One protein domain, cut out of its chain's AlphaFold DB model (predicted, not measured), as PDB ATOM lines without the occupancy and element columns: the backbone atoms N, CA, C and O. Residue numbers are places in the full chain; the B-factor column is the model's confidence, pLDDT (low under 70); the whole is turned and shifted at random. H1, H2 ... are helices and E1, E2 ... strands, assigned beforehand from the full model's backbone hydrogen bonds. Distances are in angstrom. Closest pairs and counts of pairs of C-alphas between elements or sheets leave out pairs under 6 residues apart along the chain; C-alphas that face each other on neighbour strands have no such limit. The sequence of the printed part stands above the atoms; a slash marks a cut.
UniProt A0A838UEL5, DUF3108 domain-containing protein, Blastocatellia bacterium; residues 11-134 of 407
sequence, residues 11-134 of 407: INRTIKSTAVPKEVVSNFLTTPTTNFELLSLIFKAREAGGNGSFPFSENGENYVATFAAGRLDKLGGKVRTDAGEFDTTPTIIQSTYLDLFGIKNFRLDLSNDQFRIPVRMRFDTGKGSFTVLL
ATOM      1  N   ILE A  11      -8.557 -82.682-107.228       81.31
ATOM      2  CA  ILE A  11      -9.383 -81.569-107.682       81.31
ATOM      3  C   ILE A  11     -10.546 -81.439-106.711       81.31
ATOM      4  O   ILE A  11     -11.268 -82.405-106.482       81.31
ATOM      5  N   ASN A  12     -10.736 -80.238-106.174       82.69
ATOM      6  CA  ASN A  12     -11.924 -79.891-105.412       82.69
ATOM      7  C   ASN A  12     -12.745 -78.866-106.203       82.69
ATOM      8  O   ASN A  12     -12.237 -77.795-106.545       82.69
ATOM      9  N   ARG A  13     -13.988 -79.213-106.544       79.94
ATOM     10  CA  ARG A  13     -14.915 -78.362-107.298       79.94
ATOM     11  C   ARG A  13     -16.187 -78.155-106.500       79.94
ATOM     12  O   ARG A  13     -16.844 -79.114-106.115       79.94
ATOM     13  N   THR A  14     -16.603 -76.905-106.356       78.62
ATOM     14  CA  THR A  14     -17.938 -76.572-105.855       78.62
ATOM     15  C   THR A  14     -18.864 -76.310-107.036       78.62
ATOM     16  O   THR A  14     -18.748 -75.288-107.714       78.62
ATOM     17  N   ILE A  15     -19.789 -77.231-107.297       78.06
ATOM     18  CA  ILE A  15     -20.789 -77.093-108.354       78.06
ATOM     19  C   ILE A  15     -22.017 -76.391-107.770       78.06
ATOM     20  O   ILE A  15     -22.692 -76.923-106.889       78.06
ATOM     21  N   LYS A  16     -22.318 -75.192-108.280       71.06
ATOM     22  CA  LYS A  16     -23.474 -74.370-107.870       71.06
ATOM     23  C   LYS A  16     -24.683 -74.517-108.809       71.06
ATOM     24  O   LYS A  16     -25.428 -73.568-109.014       71.06
ATOM     25  N   SER A  17     -24.853 -75.681-109.442       64.56
ATOM     26  CA  SER A  17     -25.961 -75.932-110.383       64.56
ATOM     27  C   SER A  17     -27.264 -76.360-109.694       64.56
ATOM     28  O   SER A  17     -28.277 -76.541-110.362       64.56
ATOM     29  N   THR A  18     -27.239 -76.550-108.373       61.53
ATOM     30  CA  THR A  18     -28.375 -76.947-107.530       61.53
ATOM     31  C   THR A  18     -28.535 -75.971-106.363       61.53
ATOM     32  O   THR A  18     -27.584 -75.282-106.012       61.53
ATOM     33  N   ALA A  19     -29.718 -75.939-105.736       55.47
ATOM     34  CA  ALA A  19     -30.024 -75.084-104.575       55.47
ATOM     35  C   ALA A  19     -29.148 -75.353-103.332       55.47
ATOM     36  O   ALA A  19     -29.180 -74.587-102.378       55.47
ATOM     37  N   VAL A  20     -28.392 -76.454-103.344       62.03
ATOM     38  CA  VAL A  20     -27.330 -76.755-102.385       62.03
ATOM     39  C   VAL A  20     -26.034 -76.907-103.184       62.03
ATOM     40  O   VAL A  20     -26.021 -77.714-104.125       62.03
ATOM     41  N   PRO A  21     -24.954 -76.176-102.853       64.44
ATOM     42  CA  PRO A  21     -23.657 -76.364-103.483       64.44
ATOM     43  C   PRO A  21     -23.176 -77.800-103.285       64.44
ATOM     44  O   PRO A  21     -23.089 -78.292-102.160       64.44
ATOM     45  N   LYS A  22     -22.856 -78.483-104.384       80.38
ATOM     46  CA  LYS A  22     -22.292 -79.830-104.333       80.38
ATOM     47  C   LYS A  22     -20.779 -79.739-104.433       80.38
ATOM     48  O   LYS A  22     -20.250 -79.325-105.464       80.38
ATOM     49  N   GLU A  23     -20.087 -80.142-103.377       80.12
ATOM     50  CA  GLU A  23     -18.644 -80.348-103.421       80.12
ATOM     51  C   GLU A  23     -18.348 -81.681-104.118       80.12
ATOM     52  O   GLU A  23     -18.901 -82.730-103.777       80.12
ATOM     53  N   VAL A  24     -17.516 -81.631-105.150       82.38
ATOM     54  CA  VAL A  24     -17.033 -82.794-105.884       82.38
ATOM     55  C   VAL A  24     -15.527 -82.834-105.720       82.38
ATOM     56  O   VAL A  24     -14.805 -81.995-106.263       82.38
ATOM     57  N   VAL A  25     -15.069 -83.828-104.966       84.38
ATOM     58  CA  VAL A  25     -13.650 -84.123-104.785       84.38
ATOM     59  C   VAL A  25     -13.278 -85.267-105.721       84.38
ATOM     60  O   VAL A  25     -13.781 -86.381-105.584       84.38
ATOM     61  N   SER A  26     -12.394 -85.001-106.677       83.12
ATOM     62  CA  SER A  26     -11.808 -86.017-107.553       83.12
ATOM     63  C   SER A  26     -10.378 -86.293-107.105       83.12
ATOM     64  O   SER A  26      -9.526 -85.404-107.152       83.12
ATOM     65  N   ASN A  27     -10.120 -87.520-106.647       86.50
ATOM     66  CA  ASN A  27      -8.804 -87.968-106.201       86.50
ATOM     67  C   ASN A  27      -8.153 -88.854-107.270       86.50
ATOM     68  O   ASN A  27      -8.586 -89.980-107.499       86.50
ATOM     69  N   PHE A  28      -7.098 -88.345-107.901       83.38
ATOM     70  CA  PHE A  28      -6.366 -89.038-108.963       83.38
ATOM     71  C   PHE A  28      -5.132 -89.789-108.446       83.38
ATOM     72  O   PHE A  28      -4.444 -90.436-109.228       83.38
ATOM     73  N   LEU A  29      -4.863 -89.776-107.133       78.06
ATOM     74  CA  LEU A  29      -3.830 -90.636-106.536       78.06
ATOM     75  C   LEU A  29      -4.212 -92.116-106.595       78.06
ATOM     76  O   LEU A  29      -3.348 -92.976-106.727       78.06
ATOM     77  N   THR A  30      -5.507 -92.415-106.485       80.25
ATOM     78  CA  THR A  30      -6.039 -93.786-106.507       80.25
ATOM     79  C   THR A  30      -6.495 -94.218-107.894       80.25
ATOM     80  O   THR A  30      -6.591 -95.409-108.177       80.25
ATOM     81  N   THR A  31      -6.798 -93.258-108.767       83.62
ATOM     82  CA  THR A  31      -7.219 -93.504-110.149       83.62
ATOM     83  C   THR A  31      -6.572 -92.446-111.042       83.62
ATOM     84  O   THR A  31      -7.190 -91.412-111.298       83.62
ATOM     85  N   PRO A  32      -5.310 -92.652-111.462       84.75
ATOM     86  CA  PRO A  32      -4.578 -91.669-112.254       84.75
ATOM     87  C   PRO A  32      -5.319 -91.317-113.542       84.75
ATOM     88  O   PRO A  32      -5.766 -92.195-114.277       84.75
ATOM     89  N   THR A  33      -5.443 -90.021-113.819       88.81
ATOM     90  CA  THR A  33      -5.954 -89.519-115.099       88.81
ATOM     91  C   THR A  33      -4.799 -89.282-116.061       88.81
ATOM     92  O   THR A  33      -3.720 -88.883-115.640       88.81
ATOM     93  N   THR A  34      -5.023 -89.487-117.357       91.31
ATOM     94  CA  THR A  34      -4.105 -89.055-118.426       91.31
ATOM     95  C   THR A  34      -4.454 -87.671-118.977       91.31
ATOM     96  O   THR A  34      -3.722 -87.131-119.802       91.31
ATOM     97  N   ASN A  35      -5.573 -87.102-118.526       92.88
ATOM     98  CA  ASN A  35      -6.104 -85.826-118.981       92.88
ATOM     99  C   ASN A  35      -5.798 -84.727-117.962       92.88
ATOM    100  O   ASN A  35      -5.983 -84.924-116.757       92.88
ATOM    101  N   PHE A  36      -5.401 -83.558-118.457       93.19
ATOM    102  CA  PHE A  36      -5.287 -82.341-117.657       93.19
ATOM    103  C   PHE A  36      -6.673 -81.822-117.233       93.19
ATOM    104  O   PHE A  36      -7.691 -82.160-117.835       93.19
ATOM    105  N   GLU A  37      -6.733 -80.960-116.225       91.44
ATOM    106  CA  GLU A  37      -7.839 -80.015-116.040       91.44
ATOM    107  C   GLU A  37      -7.451 -78.646-116.608       91.44
ATOM    108  O   GLU A  37      -6.274 -78.384-116.842       91.44
ATOM    109  N   LEU A  38      -8.409 -77.735-116.816       88.12
ATOM    110  CA  LEU A  38      -8.138 -76.433-117.449       88.12
ATOM    111  C   LEU A  38      -6.977 -75.644-116.810       88.12
ATOM    112  O   LEU A  38      -6.246 -74.955-117.520       88.12
ATOM    113  N   LEU A  39      -6.790 -75.741-115.490       86.56
ATOM    114  CA  LEU A  39      -5.700 -75.057-114.796       86.56
ATOM    115  C   LEU A  39      -4.339 -75.713-115.075       86.56
ATOM    116  O   LEU A  39      -3.435 -75.032-115.559       86.56
ATOM    117  N   SER A  40      -4.178 -77.015-114.814       89.12
ATOM    118  CA  SER A  40      -2.940 -77.742-115.136       89.12
ATOM    119  C   SER A  40      -2.607 -77.728-116.626       89.12
ATOM    120  O   SER A  40      -1.435 -77.655-116.984       89.12
ATOM    121  N   LEU A  41      -3.616 -77.679-117.498       93.50
ATOM    122  CA  LEU A  41      -3.452 -77.509-118.937       93.50
ATOM    123  C   LEU A  41      -2.691 -76.218-119.276       93.50
ATOM    124  O   LEU A  41      -1.805 -76.238-120.128       93.50
ATOM    125  N   ILE A  42      -2.985 -75.105-118.591       90.88
ATOM    126  CA  ILE A  42      -2.244 -73.846-118.767       90.88
ATOM    127  C   ILE A  42      -0.788 -74.026-118.329       90.88
ATOM    128  O   ILE A  42       0.115 -73.563-119.022       90.88
ATOM    129  N   PHE A  43      -0.530 -74.716-117.215       90.25
ATOM    130  CA  PHE A  43       0.842 -75.003-116.779       90.25
ATOM    131  C   PHE A  43       1.589 -75.891-117.775       90.25
ATOM    132  O   PHE A  43       2.735 -75.586-118.104       90.25
ATOM    133  N   LYS A  44       0.934 -76.920-118.326       93.00
ATOM    134  CA  LYS A  44       1.550 -77.774-119.341       93.00
ATOM    135  C   LYS A  44       1.854 -77.007-120.622       93.00
ATOM    136  O   LYS A  44       2.934 -77.148-121.187       93.00
ATOM    137  N   ALA A  45       0.937 -76.142-121.049       91.75
ATOM    138  CA  ALA A  45       1.162 -75.274-122.194       91.75
ATOM    139  C   ALA A  45       2.347 -74.322-121.967       91.75
ATOM    140  O   ALA A  45       3.129 -74.111-122.888       91.75
ATOM    141  N   ARG A  46       2.526 -73.784-120.751       92.25
ATOM    142  CA  ARG A  46       3.695 -72.952-120.399       92.25
ATOM    143  C   ARG A  46       5.001 -73.731-120.491       92.25
ATOM    144  O   ARG A  46       5.949 -73.238-121.096       92.25
ATOM    145  N   GLU A  47       5.031 -74.936-119.926       91.44
ATOM    146  CA  GLU A  47       6.180 -75.849-119.997       91.44
ATOM    147  C   GLU A  47       6.558 -76.146-121.456       91.44
ATOM    148  O   GLU A  47       7.730 -76.110-121.821       91.44
ATOM    149  N   ALA A  48       5.559 -76.340-122.319       93.00
ATOM    150  CA  ALA A  48       5.741 -76.579-123.747       93.00
ATOM    151  C   ALA A  48       5.952 -75.299-124.588       93.00
ATOM    152  O   ALA A  48       5.872 -75.338-125.816       93.00
ATOM    153  N   GLY A  49       6.191 -74.147-123.952       90.62
ATOM    154  CA  GLY A  49       6.469 -72.885-124.645       90.62
ATOM    155  C   GLY A  49       5.290 -72.325-125.446       90.62
ATOM    156  O   GLY A  49       5.496 -71.639-126.442       90.62
ATOM    157  N   GLY A  50       4.057 -72.627-125.036       92.38
ATOM    158  CA  GLY A  50       2.838 -72.197-125.720       92.38
ATOM    159  C   GLY A  50       2.533 -72.990-126.990       92.38
ATOM    160  O   GLY A  50       1.830 -72.492-127.867       92.38
ATOM    161  N   ASN A  51       3.061 -74.207-127.130       94.75
ATOM    162  CA  ASN A  51       2.837 -75.030-128.312       94.75
ATOM    163  C   ASN A  51       2.492 -76.475-127.935       94.75
ATOM    164  O   ASN A  51       3.025 -77.014-126.970       94.75
ATOM    165  N   GLY A  52       1.623 -77.119-128.711       96.19
ATOM    166  CA  GLY A  52       1.286 -78.535-128.545       96.19
ATOM    167  C   GLY A  52      -0.211 -78.802-128.464       96.19
ATOM    168  O   GLY A  52      -1.024 -77.888-128.418       96.19
ATOM    169  N   SER A  53      -0.585 -80.078-128.476       97.44
ATOM    170  CA  SER A  53      -1.970 -80.510-128.272       97.44
ATOM    171  C   SER A  53      -2.036 -81.394-127.043       97.44
ATOM    172  O   SER A  53      -1.305 -82.377-126.954       97.44
ATOM    173  N   PHE A  54      -2.901 -81.035-126.101       96.69
ATOM    174  CA  PHE A  54      -2.976 -81.698-124.806       96.69
ATOM    175  C   PHE A  54      -4.413 -82.139-124.529       96.69
ATOM    176  O   PHE A  54      -5.342 -81.338-124.703       96.69
ATOM    177  N   PRO A  55      -4.619 -83.399-124.114       96.75
ATOM    178  CA  PRO A  55      -5.933 -83.870-123.730       96.75
ATOM    179  C   PRO A  55      -6.292 -83.323-122.346       96.75
ATOM    180  O   PRO A  55      -5.469 -83.310-121.432       96.75
ATOM    181  N   PHE A  56      -7.524 -82.869-122.175       95.94
ATOM    182  CA  PHE A  56      -8.024 -82.408-120.886       95.94
ATOM    183  C   PHE A  56      -9.454 -82.890-120.668       95.94
ATOM    184  O   PHE A  56     -10.172 -83.174-121.624       95.94
ATOM    185  N   SER A  57      -9.861 -83.017-119.409       91.88
ATOM    186  CA  SER A  57     -11.201 -83.454-119.038       91.88
ATOM    187  C   SER A  57     -11.914 -82.366-118.257       91.88
ATOM    188  O   SER A  57     -11.356 -81.780-117.328       91.88
ATOM    189  N   GLU A  58     -13.159 -82.097-118.636       88.69
ATOM    190  CA  GLU A  58     -14.000 -81.105-117.986       88.69
ATOM    191  C   GLU A  58     -15.437 -81.623-117.923       88.69
ATOM    192  O   GLU A  58     -16.005 -82.043-118.929       88.69
ATOM    193  N   ASN A  59     -16.026 -81.622-116.722       84.69
ATOM    194  CA  ASN A  59     -17.369 -82.157-116.462       84.69
ATOM    195  C   ASN A  59     -17.574 -83.623-116.898       84.69
ATOM    196  O   ASN A  59     -18.677 -84.007-117.270       84.69
ATOM    197  N   GLY A  60     -16.521 -84.444-116.826       85.38
ATOM    198  CA  GLY A  60     -16.568 -85.869-117.182       85.38
ATOM    199  C   GLY A  60     -16.418 -86.159-118.677       85.38
ATOM    200  O   GLY A  60     -16.322 -87.321-119.055       85.38
ATOM    201  N   GLU A  61     -16.336 -85.122-119.509       91.12
ATOM    202  CA  GLU A  61     -16.085 -85.231-120.944       91.12
ATOM    203  C   GLU A  61     -14.605 -84.980-121.248       91.12
ATOM    204  O   GLU A  61     -13.933 -84.225-120.538       91.12
ATOM    205  N   ASN A  62     -14.091 -85.612-122.304       94.56
ATOM    206  CA  ASN A  62     -12.697 -85.481-122.725       94.56
ATOM    207  C   ASN A  62     -12.595 -84.617-123.979       94.56
ATOM    208  O   ASN A  62     -13.285 -84.837-124.973       94.56
ATOM    209  N   TYR A  63     -11.672 -83.670-123.943       97.19
ATOM    210  CA  TYR A  63     -11.416 -82.717-125.006       97.19
ATOM    211  C   TYR A  63      -9.924 -82.676-125.315       97.19
ATOM    212  O   TYR A  63      -9.086 -83.151-124.552       97.19
ATOM    213  N   VAL A  64      -9.583 -82.056-126.439       97.69
ATOM    214  CA  VAL A  64      -8.203 -81.703-126.772       97.69
ATOM    215  C   VAL A  64      -8.136 -80.193-126.922       97.69
ATOM    216  O   VAL A  64      -9.010 -79.582-127.545       97.69
ATOM    217  N   ALA A  65      -7.117 -79.588-126.322       97.81
ATOM    218  CA  ALA A  65      -6.770 -78.195-126.546       97.81
ATOM    219  C   ALA A  65      -5.465 -78.125-127.335       97.81
ATOM    220  O   ALA A  65      -4.442 -78.662-126.907       97.81
ATOM    221  N   THR A  66      -5.511 -77.453-128.480       97.88
ATOM    222  CA  THR A  66      -4.352 -77.189-129.328       97.88
ATOM    223  C   THR A  66      -3.872 -75.766-129.090       97.88
ATOM    224  O   THR A  66      -4.613 -74.801-129.276       97.88
ATOM    225  N   PHE A  67      -2.617 -75.657-128.679       96.94
ATOM    226  CA  PHE A  67      -1.868 -74.432-128.471       96.94
ATOM    227  C   PHE A  67      -0.930 -74.256-129.659       96.94
ATOM    228  O   PHE A  67      -0.147 -75.153-129.974       96.94
ATOM    229  N   ALA A  68      -1.019 -73.107-130.314       95.06
ATOM    230  CA  ALA A  68      -0.137 -72.739-131.408       95.06
ATOM    231  C   ALA A  68       0.500 -71.385-131.105       95.06
ATOM    232  O   ALA A  68      -0.190 -70.359-131.057       95.06
ATOM    233  N   ALA A  69       1.819 -71.376-130.919       88.06
ATOM    234  CA  ALA A  69       2.577 -70.142-130.779       88.06
ATOM    235  C   ALA A  69       2.421 -69.304-132.062       88.06
ATOM    236  O   ALA A  69       2.734 -69.746-133.171       88.06
ATOM    237  N   GLY A  70       1.888 -68.094-131.924       78.12
ATOM    238  CA  GLY A  70       1.737 -67.146-133.017       78.12
ATOM    239  C   GLY A  70       3.092 -66.577-133.436       78.12
ATOM    240  O   GLY A  70       3.981 -66.384-132.608       78.12
ATOM    241  N   ARG A  71       3.253 -66.269-134.729       69.50
ATOM    242  CA  ARG A  71       4.453 -65.569-135.207       69.50
ATOM    243  C   ARG A  71       4.568 -64.191-134.536       69.50
ATOM    244  O   ARG A  71       3.590 -63.442-134.459       69.50
ATOM    245  N   LEU A  72       5.778 -63.869-134.061       56.97
ATOM    246  CA  LEU A  72       6.103 -62.601-133.392       56.97
ATOM    247  C   LEU A  72       5.816 -61.372-134.268       56.97
ATOM    248  O   LEU A  72       5.500 -60.311-133.745       56.97
ATOM    249  N   ASP A  73       5.900 -61.521-135.589       51.69
ATOM    250  CA  ASP A  73       5.970 -60.437-136.572       51.69
ATOM    251  C   ASP A  73       4.695 -59.586-136.720       51.69
ATOM    252  O   ASP A  73       4.763 -58.504-137.301       51.69
ATOM    253  N   LYS A  74       3.541 -60.019-136.190       53.22
ATOM    254  CA  LYS A  74       2.290 -59.227-136.255       53.22
ATOM    255  C   LYS A  74       1.483 -59.137-134.960       53.22
ATOM    256  O   LYS A  74       0.501 -58.397-134.915       53.22
ATOM    257  N   LEU A  75       1.828 -59.905-133.925       54.56
ATOM    258  CA  LEU A  75       0.961 -60.088-132.750       54.56
ATOM    259  C   LEU A  75       1.705 -60.254-131.417       54.56
ATOM    260  O   LEU A  75       1.051 -60.173-130.374       54.56
ATOM    261  N   GLY A  76       3.016 -60.513-131.450       60.59
ATOM    262  CA  GLY A  76       3.872 -60.556-130.267       60.59
ATOM    263  C   GLY A  76       4.500 -59.198-129.996       60.59
ATOM    264  O   GLY A  76       4.709 -58.405-130.911       60.59
ATOM    265  N   GLY A  77       4.749 -58.908-128.725       80.56
ATOM    266  CA  GLY A  77       5.292 -57.619-128.322       80.56
ATOM    267  C   GLY A  77       5.236 -57.393-126.821       80.56
ATOM    268  O   GLY A  77       4.875 -58.286-126.047       80.56
ATOM    269  N   LYS A  78       5.593 -56.169-126.431       92.19
ATOM    270  CA  LYS A  78       5.527 -55.728-125.045       92.19
ATOM    271  C   LYS A  78       4.082 -55.573-124.596       92.19
ATOM    272  O   LYS A  78       3.288 -54.870-125.222       92.19
ATOM    273  N   VAL A  79       3.739 -56.240-123.504       94.12
ATOM    274  CA  VAL A  79       2.455 -56.100-122.822       94.12
ATOM    275  C   VAL A  79       2.711 -55.400-121.500       94.12
ATOM    276  O   VAL A  79       3.451 -55.902-120.658       94.12
ATOM    277  N   ARG A  80       2.089 -54.233-121.327       95.06
ATOM    278  CA  ARG A  80       2.111 -53.480-120.074       95.06
ATOM    279  C   ARG A  80       0.903 -53.857-119.223       95.06
ATOM    280  O   ARG A  80      -0.228 -53.810-119.708       95.06
ATOM    281  N   THR A  81       1.153 -54.205-117.971       94.25
ATOM    282  CA  THR A  81       0.148 -54.510-116.951       94.25
ATOM    283  C   THR A  81       0.500 -53.801-115.638       94.25
ATOM    284  O   THR A  81       1.517 -53.107-115.557       94.25
ATOM    285  N   ASP A  82      -0.321 -53.975-114.602       85.75
ATOM    286  CA  ASP A  82      -0.032 -53.430-113.267       85.75
ATOM    287  C   ASP A  82       1.179 -54.117-112.609       85.75
ATOM    288  O   ASP A  82       1.861 -53.519-111.780       85.75
ATOM    289  N   ALA A  83       1.497 -55.345-113.038       87.06
ATOM    290  CA  ALA A  83       2.660 -56.108-112.587       87.06
ATOM    291  C   ALA A  83       3.976 -55.698-113.275       87.06
ATOM    292  O   ALA A  83       5.036 -56.193-112.892       87.06
ATOM    293  N   GLY A  84       3.924 -54.839-114.298       92.50
ATOM    294  CA  GLY A  84       5.092 -54.402-115.062       92.50
ATOM    295  C   GLY A  84       4.914 -54.516-116.575       92.50
ATOM    296  O   GLY A  84       3.805 -54.622-117.097       92.50
ATOM    297  N   GLU A  85       6.027 -54.457-117.299       95.81
ATOM    298  CA  GLU A  85       6.063 -54.593-118.754       95.81
ATOM    299  C   GLU A  85       6.803 -55.873-119.135       95.81
ATOM    300  O   GLU A  85       7.906 -56.124-118.652       95.81
ATOM    301  N   PHE A  86       6.189 -56.683-119.995       95.56
ATOM    302  CA  PHE A  86       6.679 -58.012-120.347       95.56
ATOM    303  C   PHE A  86       6.817 -58.141-121.857       95.56
ATOM    304  O   PHE A  86       5.867 -57.863-122.586       95.56
ATOM    305  N   ASP A  87       7.956 -58.637-122.330       94.75
ATOM    306  CA  ASP A  87       8.053 -59.173-123.687       94.75
ATOM    307  C   ASP A  87       7.280 -60.493-123.745       94.75
ATOM    308  O   ASP A  87       7.502 -61.371-122.910       94.75
ATOM    309  N   THR A  88       6.356 -60.636-124.699       94.69
ATOM    310  CA  THR A  88       5.461 -61.802-124.759       94.69
ATOM    311  C   THR A  88       5.398 -62.466-126.128       94.69
ATOM    312  O   THR A  88       5.563 -61.818-127.167       94.69
ATOM    313  N   THR A  89       5.089 -63.763-126.118       93.06
ATOM    314  CA  THR A  89       4.739 -64.561-127.293       93.06
ATOM    315  C   THR A  89       3.255 -64.940-127.221       93.06
ATOM    316  O   THR A  89       2.829 -65.571-126.248       93.06
ATOM    317  N   PRO A  90       2.437 -64.562-128.220       94.25
ATOM    318  CA  PRO A  90       1.020 -64.888-128.239       94.25
ATOM    319  C   PRO A  90       0.835 -66.370-128.552       94.25
ATOM    320  O   PRO A  90       1.425 -66.889-129.491       94.25
ATOM    321  N   THR A  91      -0.042 -67.037-127.820       94.81
ATOM    322  CA  THR A  91      -0.425 -68.433-128.040       94.81
ATOM    323  C   THR A  91      -1.901 -68.489-128.398       94.81
ATOM    324  O   THR A  91      -2.740 -68.024-127.629       94.81
ATOM    325  N   ILE A  92      -2.232 -69.021-129.572       95.12
ATOM    326  CA  ILE A  92      -3.617 -69.242-130.000       95.12
ATOM    327  C   ILE A  92      -4.075 -70.580-129.432       95.12
ATOM    328  O   ILE A  92      -3.353 -71.567-129.541       95.12
ATOM    329  N   ILE A  93      -5.266 -70.602-128.834       96.44
ATOM    330  CA  ILE A  93      -5.835 -71.792-128.204       96.44
ATOM    331  C   ILE A  93      -7.110 -72.180-128.949       96.44
ATOM    332  O   ILE A  93      -8.017 -71.365-129.123       96.44
ATOM    333  N   GLN A  94      -7.174 -73.433-129.387       97.25
ATOM    334  CA  GLN A  94      -8.326 -74.013-130.072       97.25
ATOM    335  C   GLN A  94      -8.784 -75.272-129.343       97.25
ATOM    336  O   GLN A  94      -7.965 -76.096-128.940       97.25
ATOM    337  N   SER A  95     -10.094 -75.421-129.159       97.56
ATOM    338  CA  SER A  95     -10.691 -76.627-128.591       97.56
ATOM    339  C   SER A  95     -12.186 -76.666-128.888       97.56
ATOM    340  O   SER A  95     -12.859 -75.639-128.784       97.56
ATOM    341  N   THR A  96     -12.723 -77.857-129.151       97.44
ATOM    342  CA  THR A  96     -14.173 -78.073-129.288       97.44
ATOM    343  C   THR A  96     -14.935 -77.716-128.012       97.44
ATOM    344  O   THR A  96     -16.076 -77.268-128.088       97.44
ATOM    345  N   TYR A  97     -14.295 -77.835-126.845       96.69
ATOM    346  CA  TYR A  97     -14.832 -77.332-125.581       96.69
ATOM    347  C   TYR A  97     -15.084 -75.822-125.646       96.69
ATOM    348  O   TYR A  97     -16.178 -75.357-125.350       96.69
ATOM    349  N   LEU A  98     -14.089 -75.041-126.079       96.25
ATOM    350  CA  LEU A  98     -14.225 -73.585-126.181       96.25
ATOM    351  C   LEU A  98     -15.337 -73.213-127.167       96.25
ATOM    352  O   LEU A  98     -16.159 -72.347-126.869       96.25
ATOM    353  N   ASP A  99     -15.421 -73.933-128.287       95.69
ATOM    354  CA  ASP A  99     -16.479 -73.745-129.274       95.69
ATOM    355  C   ASP A  99     -17.879 -74.018-128.709       95.69
ATOM    356  O   ASP A  99     -18.784 -73.218-128.961       95.69
ATOM    357  N   LEU A 100     -18.044 -75.091-127.926       96.00
ATOM    358  CA  LEU A 100     -19.301 -75.461-127.262       96.00
ATOM    359  C   LEU A 100     -19.803 -74.344-126.337       96.00
ATOM    360  O   LEU A 100     -20.997 -74.058-126.292       96.00
ATOM    361  N   PHE A 101     -18.884 -73.676-125.638       94.25
ATOM    362  CA  PHE A 101     -19.195 -72.563-124.739       94.25
ATOM    363  C   PHE A 101     -19.230 -71.197-125.442       94.25
ATOM    364  O   PHE A 101     -19.314 -70.158-124.783       94.25
ATOM    365  N   GLY A 102     -19.184 -71.173-126.778       95.19
ATOM    366  CA  GLY A 102     -19.242 -69.943-127.564       95.19
ATOM    367  C   GLY A 102     -18.020 -69.039-127.381       95.19
ATOM    368  O   GLY A 102     -18.118 -67.843-127.643       95.19
ATOM    369  N   ILE A 103     -16.893 -69.595-126.928       97.12
ATOM    370  CA  ILE A 103     -15.623 -68.893-126.754       97.12
ATOM    371  C   ILE A 103     -14.837 -68.997-128.059       97.12
ATOM    372  O   ILE A 103     -14.502 -70.087-128.518       97.12
ATOM    373  N   LYS A 104     -14.535 -67.853-128.670       96.81
ATOM    374  CA  LYS A 104     -13.834 -67.746-129.956       96.81
ATOM    375  C   LYS A 104     -12.547 -66.947-129.803       96.81
ATOM    376  O   LYS A 104     -12.378 -66.205-128.841       96.81
ATOM    377  N   ASN A 105     -11.627 -67.109-130.755       95.31
ATOM    378  CA  ASN A 105     -10.372 -66.348-130.829       95.31
ATOM    379  C   ASN A 105      -9.562 -66.340-129.520       95.31
ATOM    380  O   ASN A 105      -8.943 -65.331-129.174       95.31
ATOM    381  N   PHE A 106      -9.569 -67.456-128.786       96.31
ATOM    382  CA  PHE A 106      -8.863 -67.542-127.514       96.31
ATOM    383  C   PHE A 106      -7.359 -67.371-127.747       96.31
ATOM    384  O   PHE A 106      -6.729 -68.116-128.501       96.31
ATOM    385  N   ARG A 107      -6.777 -66.383-127.068       94.88
ATOM    386  CA  ARG A 107      -5.347 -66.110-127.044       94.88
ATOM    387  C   ARG A 107      -4.809 -65.956-125.626       94.88
ATOM    388  O   ARG A 107      -5.424 -65.304-124.784       94.88
ATOM    389  N   LEU A 108      -3.613 -66.490-125.416       95.31
ATOM    390  CA  LEU A 108      -2.828 -66.366-124.198       95.31
ATOM    391  C   LEU A 108      -1.438 -65.815-124.529       95.31
ATOM    392  O   LEU A 108      -0.671 -66.463-125.229       95.31
ATOM    393  N   ASP A 109      -1.103 -64.632-124.036       95.31
ATOM    394  CA  ASP A 109       0.223 -64.044-124.208       95.31
ATOM    395  C   ASP A 109       1.113 -64.491-123.034       95.31
ATOM    396  O   ASP A 109       0.834 -64.158-121.878       95.31
ATOM    397  N   LEU A 110       2.154 -65.277-123.329       95.00
ATOM    398  CA  LEU A 110       3.112 -65.810-122.351       95.00
ATOM    399  C   LEU A 110       4.386 -64.962-122.339       95.00
ATOM    400  O   LEU A 110       4.844 -64.559-123.407       95.00
ATOM    401  N   SER A 111       4.977 -64.709-121.168       95.56
ATOM    402  CA  SER A 111       6.241 -63.969-121.076       95.56
ATOM    403  C   SER A 111       7.395 -64.704-121.771       95.56
ATOM    404  O   SER A 111       7.433 -65.933-121.863       95.56
ATOM    405  N   ASN A 112       8.358 -63.937-122.279       94.00
ATOM    406  CA  ASN A 112       9.510 -64.456-123.010       94.00
ATOM    407  C   ASN A 112      10.674 -64.894-122.097       94.00
ATOM    408  O   ASN A 112      11.680 -65.403-122.596       94.00
ATOM    409  N   ASP A 113      10.525 -64.769-120.780       92.94
ATOM    410  CA  ASP A 113      11.471 -65.288-119.791       92.94
ATOM    411  C   ASP A 113      11.341 -66.814-119.588       92.94
ATOM    412  O   ASP A 113      10.491 -67.487-120.180       92.94
ATOM    413  N   GLN A 114      12.207 -67.367-118.737       90.06
ATOM    414  CA  GLN A 114      12.228 -68.791-118.388       90.06
ATOM    415  C   GLN A 114      10.969 -69.275-117.650       90.06
ATOM    416  O   GLN A 114      10.691 -70.470-117.636       90.06
ATOM    417  N   PHE A 115      10.201 -68.371-117.037       89.62
ATOM    418  CA  PHE A 115       8.998 -68.704-116.281       89.62
ATOM    419  C   PHE A 115       7.747 -68.750-117.166       89.62
ATOM    420  O   PHE A 115       6.752 -69.347-116.747       89.62
ATOM    421  N   ARG A 116       7.766 -68.153-118.369       93.94
ATOM    422  CA  ARG A 116       6.652 -68.187-119.341       93.94
ATOM    423  C   ARG A 116       5.311 -67.835-118.691       93.94
ATOM    424  O   ARG A 116       4.341 -68.586-118.779       93.94
ATOM    425  N   ILE A 117       5.263 -66.752-117.925       94.38
ATOM    426  CA  ILE A 117       4.096 -66.357-117.127       94.38
ATOM    427  C   ILE A 117       2.954 -65.930-118.065       94.38
ATOM    428  O   ILE A 117       3.207 -65.193-119.014       94.38
ATOM    429  N   PRO A 118       1.694 -66.331-117.825       95.12
ATOM    430  CA  PRO A 118       0.550 -65.776-118.540       95.12
ATOM    431  C   PRO A 118       0.356 -64.297-118.190       95.12
ATOM    432  O   PRO A 118      -0.008 -63.962-117.065       95.12
ATOM    433  N   VAL A 119       0.597 -63.407-119.151       96.19
ATOM    434  CA  VAL A 119       0.547 -61.950-118.940       96.19
ATOM    435  C   VAL A 119      -0.808 -61.372-119.341       96.19
ATOM    436  O   VAL A 119      -1.346 -60.492-118.666       96.19
ATOM    437  N   ARG A 120      -1.374 -61.859-120.449       95.69
ATOM    438  CA  ARG A 120      -2.668 -61.400-120.967       95.69
ATOM    439  C   ARG A 120      -3.448 -62.550-121.581       95.69
ATOM    440  O   ARG A 120      -2.909 -63.322-122.363       95.69
ATOM    441  N   MET A 121      -4.737 -62.619-121.280       96.19
ATOM    442  CA  MET A 121      -5.678 -63.554-121.894       96.19
ATOM    443  C   MET A 121      -6.749 -62.770-122.644       96.19
ATOM    444  O   MET A 121      -7.231 -61.755-122.143       96.19
ATOM    445  N   ARG A 122      -7.114 -63.215-123.847       95.56
ATOM    446  CA  ARG A 122      -8.160 -62.600-124.671       95.56
ATOM    447  C   ARG A 122      -9.022 -63.659-125.321       95.56
ATOM    448  O   ARG A 122      -8.498 -64.680-125.746       95.56
ATOM    449  N   PHE A 123     -10.313 -63.403-125.429       96.94
ATOM    450  CA  PHE A 123     -11.236 -64.244-126.183       96.94
ATOM    451  C   PHE A 123     -12.521 -63.472-126.474       96.94
ATOM    452  O   PHE A 123     -12.840 -62.498-125.794       96.94
ATOM    453  N   ASP A 124     -13.272 -63.933-127.460       96.50
ATOM    454  CA  ASP A 124     -14.575 -63.396-127.821       96.50
ATOM    455  C   ASP A 124     -15.680 -64.341-127.363       96.50
ATOM    456  O   ASP A 124     -15.515 -65.560-127.334       96.50
ATOM    457  N   THR A 125     -16.831 -63.771-127.033       95.88
ATOM    458  CA  THR A 125     -18.073 -64.508-126.789       95.88
ATOM    459  C   THR A 125     -19.208 -63.859-127.571       95.88
ATOM    460  O   THR A 125     -19.070 -62.736-128.061       95.88
ATOM    461  N   GLY A 126     -20.386 -64.487-127.586       88.81
ATOM    462  CA  GLY A 126     -21.600 -63.846-128.110       88.81
ATOM    463  C   GLY A 126     -21.986 -62.532-127.406       88.81
ATOM    464  O   GLY A 126     -22.820 -61.795-127.920       88.81
ATOM    465  N   LYS A 127     -21.389 -62.218-126.246       91.88
ATOM    466  CA  LYS A 127     -21.629 -60.984-125.477       91.88
ATOM    467  C   LYS A 127     -20.538 -59.920-125.660       91.88
ATOM    468  O   LYS A 127     -20.637 -58.860-125.050       91.88
ATOM    469  N   GLY A 128     -19.509 -60.190-126.464       88.94
ATOM    470  CA  GLY A 128     -18.392 -59.278-126.716       88.94
ATOM    471  C   GLY A 128     -17.025 -59.876-126.387       88.94
ATOM    472  O   GLY A 128     -16.905 -61.062-126.066       88.94
ATOM    473  N   SER A 129     -16.001 -59.029-126.488       93.00
ATOM    474  CA  SER A 129     -14.595 -59.386-126.284       93.00
ATOM    475  C   SER A 129     -14.171 -59.222-124.825       93.00
ATOM    476  O   SER A 129     -14.442 -58.205-124.187       93.00
ATOM    477  N   PHE A 130     -13.447 -60.211-124.315       93.69
ATOM    478  CA  PHE A 130     -12.890 -60.238-122.971       93.69
ATOM    479  C   PHE A 130     -11.373 -60.095-123.030       93.69
ATOM    480  O   PHE A 130     -10.705 -60.657-123.897       93.69
ATOM    481  N   THR A 131     -10.818 -59.330-122.092       95.94
ATOM    482  CA  THR A 131      -9.374 -59.209-121.882       95.94
ATOM    483  C   THR A 131      -9.084 -59.273-120.390       95.94
ATOM    484  O   THR A 131      -9.670 -58.526-119.613       95.94
ATOM    485  N   VAL A 132      -8.170 -60.158-120.001       93.88
ATOM    486  CA  VAL A 132      -7.663 -60.302-118.633       93.88
ATOM    487  C   VAL A 132      -6.179 -59.951-118.648       93.88
ATOM    488  O   VAL A 132      -5.454 -60.415-119.529       93.88
ATOM    489  N   LEU A 133      -5.734 -59.128-117.698       91.88
ATOM    490  CA  LEU A 133      -4.342 -58.694-117.547       91.88
ATOM    491  C   LEU A 133      -3.775 -59.165-116.205       91.88
ATOM    492  O   LEU A 133      -4.497 -59.243-115.212       91.88
ATOM    493  N   LEU A 134      -2.476 -59.455-116.183       93.50
ATOM    494  CA  LEU A 134      -1.737 -59.812-114.976       93.50
ATOM    495  C   LEU A 134      -1.642 -58.618-114.013       93.50
ATOM    496  O   LEU A 134      -0.967 -57.633-114.312       93.50
TER     497      LEU A 134
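Overview. This is residues 11 to 134 of the 407 residues of the protein "DUF3108 domain-containing protein" of Blastocatellia bacterium (UniProt A0A838UEL5). A strongly twisted sheet of seven strands, E3 to E9, curls round one helix, H1, and a separate two-strand hairpin, E1 and E2, lies apart from that sheet. The longest strand, E6, bends sharply and turns its partner E5 toward E8 and E9, while the short H3 sits beside the strands and the short H2 grazes the sheet. The printed part has 124 residues, with three named helices and nine named strands in the order E1 E2 H1 E3 E4 H2 E5 E6 H3 E7 E8 E9; the class is mixed, helices and strands. The large sheet is branched and its neighbour pairs are antiparallel. The whole is only just compact, close to loose, with a radius of gyration of the C-alphas of 16.1 A and spans of 46 by 34 by 28 A.

Arrangement. E1, residues 11 to 15, and E2, residues 22 to 27, form a hairpin, with N 13 and O 24 2.9 A apart. H1, residues 38 to 47, is on the branched sheet, which curls round it; its closest C-alphas to E3, residues 52 to 58, are those of Leu 38 and Phe 56, 6.9 A apart. E3 and E4, residues 61 to 69, form a hairpin, with N 54 and O 65 at 2.9 A. H2, residues 72 to 75, only grazes the sheet. E5, residues 77 to 81, and E6, residues 84 to 94, form a hairpin, with N 79 and O 86 at 2.8 A. E6 bends by 71 degrees at residue 87; E4 and E5 lie on one side of it, and N 68 and O 92 are 2.9 A apart. H3, residues 96 to 100, is on the sheet, over none of its strands. E7, residues 104 to 111, lies on the other side of E6, with N 91 and O 108 at 2.7 A. E7, E8, residues 118 to 125, and E9, residues 128 to 133, make a meander, each strand the antiparallel neighbour of the one before; N 107 and O 122 are 2.8 A apart, as are N 130 and O 123. The closest C-alphas of E5 and E9 are those of Thr 81 and Leu 133, 6.2 A apart. In H1 and H3 every O i to N i+4 pair is within hydrogen-bond range; H2 is too short for one.

Along the chain. E1 begins at C-alpha 11, (-9.383, -81.569, -107.682). H1 measures 14.6 A, E4 25.9 A, E6 28.1 A, E7 22.3 A and E8 20.4 A. E9 ends at C-alpha 133, (-4.342, -58.694, -117.547).

Size, cuts and confidence. The C-alphas of Val 20 and Asp 73, the two farthest apart, are 50.4 A apart. The printed part has no cut and no long link. The model's pLDDT is under 70 at residues 17 to 21 and 71 to 76.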